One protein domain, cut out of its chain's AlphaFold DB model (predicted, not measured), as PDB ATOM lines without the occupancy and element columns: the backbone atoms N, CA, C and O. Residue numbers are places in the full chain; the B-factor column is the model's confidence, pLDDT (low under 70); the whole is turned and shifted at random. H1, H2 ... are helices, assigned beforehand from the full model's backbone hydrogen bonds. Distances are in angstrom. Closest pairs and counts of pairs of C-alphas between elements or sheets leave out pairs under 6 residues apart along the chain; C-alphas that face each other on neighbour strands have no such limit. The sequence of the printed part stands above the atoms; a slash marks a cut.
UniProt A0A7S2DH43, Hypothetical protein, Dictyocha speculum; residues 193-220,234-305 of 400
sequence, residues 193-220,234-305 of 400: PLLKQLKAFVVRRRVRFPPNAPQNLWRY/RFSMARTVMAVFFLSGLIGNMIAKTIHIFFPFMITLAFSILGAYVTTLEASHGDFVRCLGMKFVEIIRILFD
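This is residues 193 to 220 and 234 to 305 of the 400 residues of the protein "Hypothetical protein" of Dictyocha speculum (UniProt A0A7S2DH43). A helical hairpin, H2 and H3, stands crosswise on a long helix, H4, roughly as a T, and H1 packs beside the first half of H4, running opposite to it. The hairpin makes the longest axis, and residues 258 to 263 at its turn stick out. The printed part has 100 residues with four named helices, H1, H2, H3 and H4 along the chain, and no named strand; the class is all helix. The whole is compact, with a radius of gyration of the C-alphas of 14.4 A and spans of 45 by 36 by 24 A.

H1, residues 194 to 202, begins at C-alpha 194 (51.687, -0.602, -47.378) and is 12.1 A long. Residues 203 to 220 hold no named element. H2, residues 237 to 259, is 32.2 A long. H3, residues 264 to 280, is 25.1 A long. H4, residues 284 to 305, is 31.4 A long and ends at C-alpha 305 (57.256, -21.698, -41.868).

H4 is the hub, touching the three other helices. With residues 284 to 292 alone it touches H1, at a shallow tilt of 20 degrees, opposite ways; the closest C-alphas, of Gln 197 and Phe 288, are 5.2 A apart. H2 touches H4 with residues 237 to 244 alone, about perpendicular at 82 degrees; the closest C-alphas, of Thr 240 and Gly 293, are 4.8 A apart. H3 touches H4 with residues 278 to 280 alone, about perpendicular at 73 degrees; the closest C-alphas, of Thr 279 and Gly 286, are 4.6 A apart. H2 and H3 form a hairpin and touch, opposite ways at a shallow tilt of 34 degrees, only just short of steep; the closest C-alphas, of Gly 252 and Thr 268, are 4.3 A apart. H1 is apart from H2 and H3. Every O i to N i+4 pair is within hydrogen-bond range in H1, H2 and H4, and 12 of 13 are in H3.

The two C-alphas farthest apart, of Asn 212 and Phe 262, are 45.1 A apart. Residues 221 to 233 are not printed, and C-alphas 220 and 234 are 9.2 A apart across this cut, which lies in the link from H1 to H2. The links from H2 to H3 and from H3 to H4 are tight. The mean pLDDT of the printed part is 92.6, and no printed residue is under 70.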
ATOM      1  N   PRO A 193      51.666  -3.627 -50.602       92.44
ATOM      2  CA  PRO A 193      52.288  -2.319 -50.781       92.44
ATOM      3  C   PRO A 193      51.778  -1.293 -49.754       92.44
ATOM      4  O   PRO A 193      51.138  -0.302 -50.110       92.44
ATOM      5  N   LEU A 194      52.119  -1.483 -48.473       94.31
ATOM      6  CA  LEU A 194      51.687  -0.602 -47.378       94.31
ATOM      7  C   LEU A 194      51.985   0.872 -47.619       94.31
ATOM      8  O   LEU A 194      51.185   1.711 -47.247       94.31
ATOM      9  N   LEU A 195      53.116   1.201 -48.244       94.50
ATOM     10  CA  LEU A 195      53.467   2.596 -48.517       94.50
ATOM     11  C   LEU A 195      52.514   3.241 -49.530       94.50
ATOM     12  O   LEU A 195      52.174   4.411 -49.382       94.50
ATOM     13  N   LYS A 196      52.049   2.479 -50.533       93.56
ATOM     14  CA  LYS A 196      51.037   2.964 -51.483       93.56
ATOM     15  C   LYS A 196      49.712   3.199 -50.759       93.56
ATOM     16  O   LYS A 196      49.100   4.241 -50.960       93.56
ATOM     17  N   GLN A 197      49.329   2.276 -49.876       94.19
ATOM     18  CA  GLN A 197      48.110   2.382 -49.071       94.19
ATOM     19  C   GLN A 197      48.176   3.507 -48.028       94.19
ATOM     20  O   GLN A 197      47.208   4.228 -47.833       94.19
ATOM     21  N   LEU A 198      49.336   3.728 -47.411       95.12
ATOM     22  CA  LEU A 198      49.563   4.833 -46.483       95.12
ATOM     23  C   LEU A 198      49.500   6.180 -47.208       95.12
ATOM     24  O   LEU A 198      48.872   7.114 -46.724       95.12
ATOM     25  N   LYS A 199      50.104   6.284 -48.399       95.00
ATOM     26  CA  LYS A 199      49.986   7.490 -49.230       95.00
ATOM     27  C   LYS A 199      48.527   7.743 -49.624       95.00
ATOM     28  O   LYS A 199      48.062   8.872 -49.523       95.00
ATOM     29  N   ALA A 200      47.808   6.700 -50.034       91.44
ATOM     30  CA  ALA A 200      46.382   6.749 -50.352       91.44
ATOM     31  C   ALA A 200      45.531   7.213 -49.154       91.44
ATOM     32  O   ALA A 200      44.661   8.069 -49.304       91.44
ATOM     33  N   PHE A 201      45.844   6.713 -47.958       91.94
ATOM     34  CA  PHE A 201      45.245   7.132 -46.693       91.94
ATOM     35  C   PHE A 201      45.458   8.629 -46.422       91.94
ATOM     36  O   PHE A 201      44.484   9.350 -46.223       91.94
ATOM     37  N   VAL A 202      46.705   9.113 -46.499       95.06
ATOM     38  CA  VAL A 202      47.049  10.526 -46.246       95.06
ATOM     39  C   VAL A 202      46.394  11.462 -47.268       95.06
ATOM     40  O   VAL A 202      45.856  12.499 -46.898       95.06
ATOM     41  N   VAL A 203      46.393  11.081 -48.548       94.25
ATOM     42  CA  VAL A 203      45.815  11.881 -49.648       94.25
ATOM     43  C   VAL A 203      44.286  11.724 -49.735       94.25
ATOM     44  O   VAL A 203      43.645  12.350 -50.573       94.25
ATOM     45  N   ARG A 204      43.672  10.882 -48.889       89.50
ATOM     46  CA  ARG A 204      42.240  10.522 -48.926       89.50
ATOM     47  C   ARG A 204      41.757   9.967 -50.276       89.50
ATOM     48  O   ARG A 204      40.557   9.895 -50.523       89.50
ATOM     49  N   ARG A 205      42.668   9.497 -51.136       91.12
ATOM     50  CA  ARG A 205      42.330   8.825 -52.398       91.12
ATOM     51  C   ARG A 205      42.239   7.330 -52.150       91.12
ATOM     52  O   ARG A 205      43.228   6.711 -51.775       91.12
ATOM     53  N   ARG A 206      41.071   6.730 -52.375       88.81
ATOM     54  CA  ARG A 206      40.874   5.292 -52.164       88.81
ATOM     55  C   ARG A 206      41.687   4.474 -53.175       88.81
ATOM     56  O   ARG A 206      41.534   4.646 -54.381       88.81
ATOM     57  N   VAL A 207      42.516   3.556 -52.677       91.50
ATOM     58  CA  VAL A 207      43.159   2.496 -53.466       91.50
ATOM     59  C   VAL A 207      42.653   1.172 -52.911       91.50
ATOM     60  O   VAL A 207      43.113   0.730 -51.861       91.50
ATOM     61  N   ARG A 208      41.682   0.559 -53.598       90.06
ATOM     62  CA  ARG A 208      40.985  -0.636 -53.097       90.06
ATOM     63  C   ARG A 208      41.969  -1.756 -52.748       90.06
ATOM     64  O   ARG A 208      42.877  -2.056 -53.529       90.06
ATOM     65  N   PHE A 209      41.775  -2.369 -51.582       91.94
ATOM     66  CA  PHE A 209      42.525  -3.542 -51.146       91.94
ATOM     67  C   PHE A 209      41.575  -4.570 -50.510       91.94
ATOM     68  O   PHE A 209      40.850  -4.214 -49.579       91.94
ATOM     69  N   PRO A 210      41.598  -5.846 -50.943       90.88
ATOM     70  CA  PRO A 210      42.455  -6.438 -51.978       90.88
ATOM     71  C   PRO A 210      42.168  -5.897 -53.397       90.88
ATOM     72  O   PRO A 210      41.093  -5.341 -53.639       90.88
ATOM     73  N   PRO A 211      43.128  -6.006 -54.339       82.50
ATOM     74  CA  PRO A 211      42.873  -5.674 -55.740       82.50
ATOM     75  C   PRO A 211      41.784  -6.605 -56.290       82.50
ATOM     76  O   PRO A 211      41.747  -7.780 -55.938       82.50
ATOM     77  N   ASN A 212      40.890  -6.082 -57.130       82.94
ATOM     78  CA  ASN A 212      39.753  -6.823 -57.703       82.94
ATOM     79  C   ASN A 212      38.759  -7.370 -56.661       82.94
ATOM     80  O   ASN A 212      38.083  -8.365 -56.911       82.94
ATOM     81  N   ALA A 213      38.665  -6.736 -55.487       79.56
ATOM     82  CA  ALA A 213      37.676  -7.113 -54.487       79.56
ATOM     83  C   ALA A 213      36.251  -7.074 -55.082       79.56
ATOM     84  O   ALA A 213      35.863  -6.030 -55.622       79.56
ATOM     85  N   PRO A 214      35.460  -8.159 -54.955       79.69
ATOM     86  CA  PRO A 214      34.028  -8.088 -55.210       79.69
ATOM     87  C   PRO A 214      33.381  -7.116 -54.215       79.69
ATOM     88  O   PRO A 214      33.978  -6.765 -53.195       79.69
ATOM     89  N   GLN A 215      32.135  -6.716 -54.478       83.12
ATOM     90  CA  GLN A 215      31.392  -5.826 -53.576       83.12
ATOM     91  C   GLN A 215      31.312  -6.387 -52.144       83.12
ATOM     92  O   GLN A 215      31.308  -5.629 -51.186       83.12
ATOM     93  N   ASN A 216      31.342  -7.716 -51.980       88.88
ATOM     94  CA  ASN A 216      31.429  -8.365 -50.674       88.88
ATOM     95  C   ASN A 216      32.833  -8.932 -50.386       88.88
ATOM     96  O   ASN A 216      33.186 -10.026 -50.830       88.88
ATOM     97  N   LEU A 217      33.595  -8.232 -49.544       90.06
ATOM     98  CA  LEU A 217      34.953  -8.602 -49.117       90.06
ATOM     99  C   LEU A 217      35.046  -9.949 -48.379       90.06
ATOM    100  O   LEU A 217      36.104 -10.581 -48.388       90.06
ATOM    101  N   TRP A 218      33.960 -10.410 -47.752       92.88
ATOM    102  CA  TRP A 218      33.929 -11.683 -47.022       92.88
ATOM    103  C   TRP A 218      33.968 -12.901 -47.941       92.88
ATOM    104  O   TRP A 218      34.387 -13.973 -47.513       92.88
ATOM    105  N   ARG A 219      33.570 -12.729 -49.205       89.50
ATOM    106  CA  ARG A 219      33.568 -13.776 -50.235       89.50
ATOM    107  C   ARG A 219      34.723 -13.625 -51.222       89.50
ATOM    108  O   ARG A 219      34.663 -14.154 -52.329       89.50
ATOM    109  N   TYR A 220      35.762 -12.876 -50.852       87.00
ATOM    110  CA  TYR A 220      36.928 -12.729 -51.709       87.00
ATOM    111  C   TYR A 220      37.545 -14.102 -51.992       87.00
ATOM    112  O   TYR A 220      37.964 -14.810 -51.077       87.00
ATOM    113  N   ARG A 234      46.719 -13.665 -51.550       86.19
ATOM    114  CA  ARG A 234      45.907 -14.535 -50.692       86.19
ATOM    115  C   ARG A 234      45.263 -13.695 -49.595       86.19
ATOM    116  O   ARG A 234      45.811 -13.576 -48.508       86.19
ATOM    117  N   PHE A 235      44.117 -13.090 -49.878       91.75
ATOM    118  CA  PHE A 235      43.366 -12.304 -48.903       91.75
ATOM    119  C   PHE A 235      42.291 -13.156 -48.223       91.75
ATOM    120  O   PHE A 235      41.594 -13.935 -48.864       91.75
ATOM    121  N   SER A 236      42.154 -12.995 -46.908       93.94
ATOM    122  CA  SER A 236      41.048 -13.553 -46.131       93.94
ATOM    123  C   SER A 236      40.575 -12.498 -45.142       93.94
ATOM    124  O   SER A 236      41.339 -12.069 -44.270       93.94
ATOM    125  N   MET A 237      39.312 -12.090 -45.273       95.06
ATOM    126  CA  MET A 237      38.727 -11.061 -44.417       95.06
ATOM    127  C   MET A 237      38.767 -11.475 -42.942       95.06
ATOM    128  O   MET A 237      39.259 -10.718 -42.114       95.06
ATOM    129  N   ALA A 238      38.372 -12.712 -42.625       96.06
ATOM    130  CA  ALA A 238      38.381 -13.231 -41.257       96.06
ATOM    131  C   ALA A 238      39.778 -13.177 -40.613       96.06
ATOM    132  O   ALA A 238      39.934 -12.661 -39.506       96.06
ATOM    133  N   ARG A 239      40.822 -13.633 -41.324       96.25
ATOM    134  CA  ARG A 239      42.208 -13.574 -40.819       96.25
ATOM    135  C   ARG A 239      42.674 -12.137 -40.606       96.25
ATOM    136  O   ARG A 239      43.349 -11.855 -39.623       96.25
ATOM    137  N   THR A 240      42.291 -11.238 -41.511       96.12
ATOM    138  CA  THR A 240      42.620  -9.810 -41.427       96.12
ATOM    139  C   THR A 240      41.979  -9.156 -40.208       96.12
ATOM    140  O   THR A 240      42.671  -8.474 -39.458       96.12
ATOM    141  N   VAL A 241      40.681  -9.388 -39.990       97.31
ATOM    142  CA  VAL A 241      39.922  -8.852 -38.850       97.31
ATOM    143  C   VAL A 241      40.540  -9.330 -37.539       97.31
ATOM    144  O   VAL A 241      40.840  -8.505 -36.682       97.31
ATOM    145  N   MET A 242      40.816 -10.633 -37.411       97.19
ATOM    146  CA  MET A 242      41.454 -11.193 -36.214       97.19
ATOM    147  C   MET A 242      42.843 -10.593 -35.977       97.19
ATOM    148  O   MET A 242      43.155 -10.162 -34.870       97.19
ATOM    149  N   ALA A 243      43.673 -10.510 -37.018       96.88
ATOM    150  CA  ALA A 243      45.002  -9.913 -36.926       96.88
ATOM    151  C   ALA A 243      44.959  -8.453 -36.465       96.88
ATOM    152  O   ALA A 243      45.748  -8.051 -35.610       96.88
ATOM    153  N   VAL A 244      44.035  -7.664 -37.013       97.56
ATOM    154  CA  VAL A 244      43.889  -6.258 -36.635       97.56
ATOM    155  C   VAL A 244      43.301  -6.126 -35.241       97.56
ATOM    156  O   VAL A 244      43.807  -5.297 -34.499       97.56
ATOM    157  N   PHE A 245      42.328  -6.953 -34.858       97.50
ATOM    158  CA  PHE A 245      41.788  -7.004 -33.498       97.50
ATOM    159  C   PHE A 245      42.911  -7.195 -32.468       97.50
ATOM    160  O   PHE A 245      43.017  -6.431 -31.512       97.50
ATOM    161  N   PHE A 246      43.815  -8.154 -32.703       96.56
ATOM    162  CA  PHE A 246      44.981  -8.358 -31.838       96.56
ATOM    163  C   PHE A 246      45.957  -7.178 -31.870       96.56
ATOM    164  O   PHE A 246      46.451  -6.757 -30.823       96.56
ATOM    165  N   LEU A 247      46.251  -6.637 -33.056       95.88
ATOM    166  CA  LEU A 247      47.210  -5.544 -33.206       95.88
ATOM    167  C   LEU A 247      46.709  -4.248 -32.554       95.88
ATOM    168  O   LEU A 247      47.473  -3.573 -31.864       95.88
ATOM    169  N   SER A 248      45.434  -3.904 -32.738       96.75
ATOM    170  CA  SER A 248      44.828  -2.733 -32.112       96.75
ATOM    171  C   SER A 248      44.642  -2.934 -30.612       96.75
ATOM    172  O   SER A 248      44.883  -1.991 -29.867       96.75
ATOM    173  N   GLY A 249      44.350  -4.151 -30.145       95.44
ATOM    174  CA  GLY A 249      44.401  -4.492 -28.723       95.44
ATOM    175  C   GLY A 249      45.785  -4.268 -28.115       95.44
ATOM    176  O   GLY A 249      45.909  -3.614 -27.083       95.44
ATOM    177  N   LEU A 250      46.853  -4.710 -28.783       91.94
ATOM    178  CA  LEU A 250      48.223  -4.472 -28.320       91.94
ATOM    179  C   LEU A 250      48.527  -2.970 -28.198       91.94
ATOM    180  O   LEU A 250      49.077  -2.537 -27.184       91.94
ATOM    181  N   ILE A 251      48.117  -2.171 -29.188       93.12
ATOM    182  CA  ILE A 251      48.241  -0.706 -29.149       93.12
ATOM    183  C   ILE A 251      47.406  -0.120 -27.999       93.12
ATOM    184  O   ILE A 251      47.913   0.697 -27.230       93.12
ATOM    185  N   GLY A 252      46.160  -0.571 -27.837       93.06
ATOM    186  CA  GLY A 252      45.266  -0.159 -26.756       93.06
ATOM    187  C   GLY A 252      45.854  -0.444 -25.376       93.06
ATOM    188  O   GLY A 252      45.816   0.424 -24.512       93.06
ATOM    189  N   ASN A 253      46.497  -1.600 -25.191       89.81
ATOM    190  CA  ASN A 253      47.195  -1.952 -23.954       89.81
ATOM    191  C   ASN A 253      48.391  -1.023 -23.681       89.81
ATOM    192  O   ASN A 253      48.597  -0.589 -22.548       89.81
ATOM    193  N   MET A 254      49.169  -0.662 -24.710       87.94
ATOM    194  CA  MET A 254      50.269   0.303 -24.557       87.94
ATOM    195  C   MET A 254      49.763   1.696 -24.150       87.94
ATOM    196  O   MET A 254      50.357   2.343 -23.283       87.94
ATOM    197  N   ILE A 255      48.652   2.146 -24.737       90.38
ATOM    198  CA  ILE A 255      48.007   3.419 -24.390       90.38
ATOM    199  C   ILE A 255      47.435   3.356 -22.967       90.38
ATOM    200  O   ILE A 255      47.689   4.252 -22.166       90.38
ATOM    201  N   ALA A 256      46.739   2.274 -22.619       89.44
ATOM    202  CA  ALA A 256      46.136   2.079 -21.304       89.44
ATOM    203  C   ALA A 256      47.167   2.151 -20.167       89.44
ATOM    204  O   ALA A 256      46.935   2.831 -19.169       89.44
ATOM    205  N   LYS A 257      48.340   1.527 -20.354       83.31
ATOM    206  CA  LYS A 257      49.468   1.610 -19.407       83.31
ATOM    207  C   LYS A 257      50.025   3.028 -19.258       83.31
ATOM    208  O   LYS A 257      50.592   3.348 -18.221       83.31
ATOM    209  N   THR A 258      49.877   3.872 -20.276       86.31
ATOM    210  CA  THR A 258      50.371   5.256 -20.243       86.31
ATOM    211  C   THR A 258      49.424   6.171 -19.460       86.31
ATOM    212  O   THR A 258      49.889   7.015 -18.697       86.31
ATOM    213  N   ILE A 259      48.105   5.998 -19.611       87.19
ATOM    214  CA  ILE A 259      47.099   6.945 -19.092       87.19
ATOM    215  C   ILE A 259      46.652   6.618 -17.645       87.19
ATOM    216  O   ILE A 259      45.918   7.393 -17.052       87.19
ATOM    217  N   HIS A 260      47.124   5.528 -17.020       78.81
ATOM    218  CA  HIS A 260      46.756   5.141 -15.637       78.81
ATOM    219  C   HIS A 260      45.234   5.171 -15.366       78.81
ATOM    220  O   HIS A 260      44.777   5.572 -14.299       78.81
ATOM    221  N   ILE A 261      44.431   4.747 -16.344       78.69
ATOM    222  CA  ILE A 261      42.973   4.656 -16.192       78.69
ATOM    223  C   ILE A 261      42.633   3.414 -15.358       78.69
ATOM    224  O   ILE A 261      43.266   2.370 -15.517       78.69
ATOM    225  N   PHE A 262      41.600   3.514 -14.513       75.25
ATOM    226  CA  PHE A 262      41.159   2.468 -13.575       75.25
ATOM    227  C   PHE A 262      40.910   1.083 -14.213       75.25
ATOM    228  O   PHE A 262      41.069   0.071 -13.535       75.25
ATOM    229  N   PHE A 263      40.581   1.007 -15.511       89.38
ATOM    230  CA  PHE A 263      40.289  -0.255 -16.206       89.38
ATOM    231  C   PHE A 263      41.058  -0.394 -17.534       89.38
ATOM    232  O   PHE A 263      40.494  -0.193 -18.614       89.38
ATOM    233  N   PRO A 264      42.348  -0.779 -17.504       87.06
ATOM    234  CA  PRO A 264      43.179  -0.866 -18.709       87.06
ATOM    235  C   PRO A 264      42.696  -1.923 -19.718       87.06
ATOM    236  O   PRO A 264      42.918  -1.793 -20.927       87.06
ATOM    237  N   PHE A 265      41.992  -2.954 -19.243       90.69
ATOM    238  CA  PHE A 265      41.423  -3.989 -20.107       90.69
ATOM    239  C   PHE A 265      40.282  -3.450 -20.985       90.69
ATOM    240  O   PHE A 265      40.181  -3.846 -22.144       90.69
ATOM    241  N   MET A 266      39.476  -2.505 -20.483       94.56
ATOM    242  CA  MET A 266      38.367  -1.909 -21.240       94.56
ATOM    243  C   MET A 266      38.882  -1.106 -22.431       94.56
ATOM    244  O   MET A 266      38.352  -1.221 -23.530       94.56
ATOM    245  N   ILE A 267      39.970  -0.354 -22.244       93.56
ATOM    246  CA  ILE A 267      40.627   0.390 -23.326       93.56
ATOM    247  C   ILE A 267      41.192  -0.582 -24.361       93.56
ATOM    248  O   ILE A 267      40.960  -0.425 -25.555       93.56
ATOM    249  N   THR A 268      41.896  -1.619 -23.906       94.75
ATOM    250  CA  THR A 268      42.437  -2.670 -24.780       94.75
ATOM    251  C   THR A 268      41.333  -3.291 -25.644       94.75
ATOM    252  O   THR A 268      41.479  -3.395 -26.863       94.75
ATOM    253  N   LEU A 269      40.200  -3.645 -25.032       96.06
ATOM    254  CA  LEU A 269      39.048  -4.231 -25.713       96.06
ATOM    255  C   LEU A 269      38.371  -3.234 -26.666       96.06
ATOM    256  O   LEU A 269      38.103  -3.587 -27.813       96.06
ATOM    257  N   ALA A 270      38.185  -1.980 -26.250       96.38
ATOM    258  CA  ALA A 270      37.621  -0.925 -27.090       96.38
ATOM    259  C   ALA A 270      38.464  -0.688 -28.353       96.38
ATOM    260  O   ALA A 270      37.923  -0.651 -29.456       96.38
ATOM    261  N   PHE A 271      39.794  -0.616 -28.226       97.25
ATOM    262  CA  PHE A 271      40.692  -0.516 -29.379       97.25
ATOM    263  C   PHE A 271      40.663  -1.777 -30.252       97.25
ATOM    264  O   PHE A 271      40.740  -1.671 -31.478       97.25
ATOM    265  N   SER A 272      40.529  -2.964 -29.655       97.44
ATOM    266  CA  SER A 272      40.400  -4.233 -30.392       97.44
ATOM    267  C   SER A 272      39.148  -4.230 -31.280       97.44
ATOM    268  O   SER A 272      39.242  -4.438 -32.492       97.44
ATOM    269  N   ILE A 273      37.989  -3.893 -30.699       97.88
ATOM    270  CA  ILE A 273      36.701  -3.800 -31.402       97.88
ATOM    271  C   ILE A 273      36.729  -2.686 -32.450       97.88
ATOM    272  O   ILE A 273      36.336  -2.917 -33.591       97.88
ATOM    273  N   LEU A 274      37.236  -1.500 -32.103       97.81
ATOM    274  CA  LEU A 274      37.331  -0.380 -33.037       97.81
ATOM    275  C   LEU A 274      38.239  -0.719 -34.225       97.81
ATOM    276  O   LEU A 274      37.885  -0.439 -35.365       97.81
ATOM    277  N   GLY A 275      39.386  -1.358 -33.985       97.25
ATOM    278  CA  GLY A 275      40.282  -1.812 -35.049       97.25
ATOM    279  C   GLY A 275      39.609  -2.823 -35.977       97.25
ATOM    280  O   GLY A 275      39.670  -2.669 -37.198       97.25
ATOM    281  N   ALA A 276      38.910  -3.811 -35.410       97.56
ATOM    282  CA  ALA A 276      38.112  -4.765 -36.176       97.56
ATOM    283  C   ALA A 276      37.004  -4.068 -36.983       97.56
ATOM    284  O   ALA A 276      36.851  -4.341 -38.172       97.56
ATOM    285  N   TYR A 277      36.294  -3.105 -36.401       97.94
ATOM    286  CA  TYR A 277      35.290  -2.317 -37.114       97.94
ATOM    287  C   TYR A 277      35.902  -1.507 -38.266       97.94
ATOM    288  O   TYR A 277      35.416  -1.551 -39.391       97.94
ATOM    289  N   VAL A 278      37.037  -0.835 -38.050       97.50
ATOM    290  CA  VAL A 278      37.708  -0.072 -39.115       97.50
ATOM    291  C   VAL A 278      38.116  -0.976 -40.283       97.50
ATOM    292  O   VAL A 278      38.063  -0.538 -41.433       97.50
ATOM    293  N   THR A 279      38.450  -2.252 -40.042       97.00
ATOM    294  CA  THR A 279      38.729  -3.190 -41.147       97.00
ATOM    295  C   THR A 279      37.527  -3.492 -42.027       97.00
ATOM    296  O   THR A 279      37.728  -3.879 -43.177       97.00
ATOM    297  N   THR A 280      36.290  -3.331 -41.552       96.19
ATOM    298  CA  THR A 280      35.088  -3.602 -42.356       96.19
ATOM    299  C   THR A 280      34.656  -2.397 -43.192       96.19
ATOM    300  O   THR A 280      33.981  -2.584 -44.198       96.19
ATOM    301  N   LEU A 281      35.143  -1.189 -42.892       95.56
ATOM    302  CA  LEU A 281      34.775   0.037 -43.609       95.56
ATOM    303  C   LEU A 281      35.250   0.064 -45.067       95.56
ATOM    304  O   LEU A 281      36.432  -0.117 -45.364       95.56
ATOM    305  N   GLU A 282      34.373   0.392 -46.011       93.06
ATOM    306  CA  GLU A 282      34.719   0.553 -47.435       93.06
ATOM    307  C   GLU A 282      35.382   1.906 -47.770       93.06
ATOM    308  O   GLU A 282      35.163   2.501 -48.825       93.06
ATOM    309  N   ALA A 283      36.231   2.390 -46.868       94.00
ATOM    310  CA  ALA A 283      36.981   3.632 -47.009       94.00
ATOM    311  C   ALA A 283      38.478   3.363 -47.231       94.00
ATOM    312  O   ALA A 283      38.974   2.264 -46.979       94.00
ATOM    313  N   SER A 284      39.231   4.406 -47.605       94.06
ATOM    314  CA  SER A 284      40.705   4.362 -47.680       94.06
ATOM    315  C   SER A 284      41.359   3.892 -46.371       94.06
ATOM    316  O   SER A 284      42.412   3.260 -46.388       94.06
ATOM    317  N   HIS A 285      40.709   4.172 -45.238       95.12
ATOM    318  CA  HIS A 285      41.137   3.763 -43.904       95.12
ATOM    319  C   HIS A 285      41.015   2.248 -43.745       95.12
ATOM    320  O   HIS A 285      41.983   1.591 -43.370       95.12
ATOM    321  N   GLY A 286      39.865   1.680 -44.117       95.69
ATOM    322  CA  GLY A 286      39.666   0.235 -44.098       95.69
ATOM    323  C   GLY A 286      40.600  -0.488 -45.067       95.69
ATOM    324  O   GLY A 286      41.200  -1.486 -44.685       95.69
ATOM    325  N   ASP A 287      40.823   0.046 -46.272       95.50
ATOM    326  CA  ASP A 287      41.754  -0.537 -47.252       95.50
ATOM    327  C   ASP A 287      43.206  -0.575 -46.725       95.50
ATOM    328  O   ASP A 287      43.895  -1.596 -46.836       95.50
ATOM    329  N   PHE A 288      43.657   0.499 -46.065       96.50
ATOM    330  CA  PHE A 288      44.964   0.537 -45.405       96.50
ATOM    331  C   PHE A 288      45.063  -0.477 -44.261       96.50
ATOM    332  O   PHE A 288      46.018  -1.260 -44.217       96.50
ATOM    333  N   VAL A 289      44.078  -0.495 -43.359       97.25
ATOM    334  CA  VAL A 289      44.081  -1.387 -42.192       97.25
ATOM    335  C   VAL A 289      43.969  -2.855 -42.624       97.25
ATOM    336  O   VAL A 289      44.651  -3.706 -42.056       97.25
ATOM    337  N   ARG A 290      43.229  -3.165 -43.696       96.75
ATOM    338  CA  ARG A 290      43.207  -4.508 -44.300       96.75
ATOM    339  C   ARG A 290      44.568  -4.924 -44.841       96.75
ATOM    340  O   ARG A 290      45.016  -6.044 -44.596       96.75
ATOM    341  N   CYS A 291      45.241  -4.029 -45.564       96.25
ATOM    342  CA  CYS A 291      46.579  -4.304 -46.084       96.25
ATOM    343  C   CYS A 291      47.590  -4.509 -44.947       96.25
ATOM    344  O   CYS A 291      48.462  -5.374 -45.055       96.25
ATOM    345  N   LEU A 292      47.471  -3.738 -43.861       96.50
ATOM    346  CA  LEU A 292      48.278  -3.889 -42.652       96.50
ATOM    347  C   LEU A 292      48.024  -5.237 -41.975       96.50
ATOM    348  O   LEU A 292      48.981  -5.969 -41.718       96.50
ATOM    349  N   GLY A 293      46.754  -5.584 -41.758       96.56
ATOM    350  CA  GLY A 293      46.342  -6.851 -41.162       96.56
ATOM    351  C   GLY A 293      46.846  -8.052 -41.953       96.56
ATOM    352  O   GLY A 293      47.515  -8.915 -41.395       96.56
ATOM    353  N   MET A 294      46.636  -8.076 -43.271       95.69
ATOM    354  CA  MET A 294      47.133  -9.171 -44.108       95.69
ATOM    355  C   MET A 294      48.654  -9.266 -44.137       95.69
ATOM    356  O   MET A 294      49.200 -10.368 -44.109       95.69
ATOM    357  N   LYS A 295      49.359  -8.130 -44.157       95.19
ATOM    358  CA  LYS A 295      50.818  -8.153 -44.076       95.19
ATOM    359  C   LYS A 295      51.286  -8.739 -42.745       95.19
ATOM    360  O   LYS A 295      52.262  -9.479 -42.733       95.19
ATOM    361  N   PHE A 296      50.599  -8.432 -41.648       95.31
ATOM    362  CA  PHE A 296      50.889  -9.016 -40.342       95.31
ATOM    363  C   PHE A 296      50.638 -10.532 -40.321       95.31
ATOM    364  O   PHE A 296      51.513 -11.278 -39.885       95.31
ATOM    365  N   VAL A 297      49.510 -10.997 -40.871       95.81
ATOM    366  CA  VAL A 297      49.205 -12.435 -41.021       95.81
ATOM    367  C   VAL A 297      50.305 -13.155 -41.797       95.81
ATOM    368  O   VAL A 297      50.773 -14.208 -41.372       95.81
ATOM    369  N   GLU A 298      50.750 -12.588 -42.916       94.44
ATOM    370  CA  GLU A 298      51.761 -13.239 -43.749       94.44
ATOM    371  C   GLU A 298      53.158 -13.200 -43.104       94.44
ATOM    372  O   GLU A 298      53.928 -14.145 -43.255       94.44
ATOM    373  N   ILE A 299      53.477 -12.168 -42.311       93.56
ATOM    374  CA  ILE A 299      54.689 -12.160 -41.472       93.56
ATOM    375  C   ILE A 299      54.648 -13.309 -40.457       93.56
ATOM    376  O   ILE A 299      55.642 -14.018 -40.313       93.56
ATOM    377  N   ILE A 300      53.512 -13.514 -39.782       93.69
ATOM    378  CA  ILE A 300      53.332 -14.623 -38.834       93.69
ATOM    379  C   ILE A 300      53.488 -15.970 -39.543       93.69
ATOM    380  O   ILE A 300      54.178 -16.851 -39.041       93.69
ATOM    381  N   ARG A 301      52.889 -16.120 -40.727       94.56
ATOM    382  CA  ARG A 301      53.018 -17.337 -41.533       94.56
ATOM    383  C   ARG A 301      54.476 -17.627 -41.886       94.56
ATOM    384  O   ARG A 301      54.952 -18.720 -41.614       94.56
ATOM    385  N   ILE A 302      55.195 -16.636 -42.413       93.25
ATOM    386  CA  ILE A 302      56.621 -16.766 -42.746       93.25
ATOM    387  C   ILE A 302      57.445 -17.142 -41.512       93.25
ATOM    388  O   ILE A 302      58.390 -17.921 -41.627       93.25
ATOM    389  N   LEU A 303      57.095 -16.599 -40.344       92.88
ATOM    390  CA  LEU A 303      57.752 -16.936 -39.090       92.88
ATOM    391  C   LEU A 303      57.496 -18.395 -38.689       92.88
ATOM    392  O   LEU A 303      58.441 -19.072 -38.298       92.88
ATOM    393  N   PHE A 304      56.261 -18.892 -38.815       92.69
ATOM    394  CA  PHE A 304      55.934 -20.296 -38.544       92.69
ATOM    395  C   PHE A 304      56.586 -21.255 -39.541       92.69
ATOM    396  O   PHE A 304      57.138 -22.270 -39.122       92.69
ATOM    397  N   ASP A 305      56.591 -20.910 -40.828       92.94
ATOM    398  CA  ASP A 305      57.256 -21.698 -41.868       92.94
ATOM    399  C   ASP A 305      58.768 -21.789 -41.570       92.94
ATOM    400  O   ASP A 305      59.345 -22.876 -41.541       92.94
TER     401      ASP A 305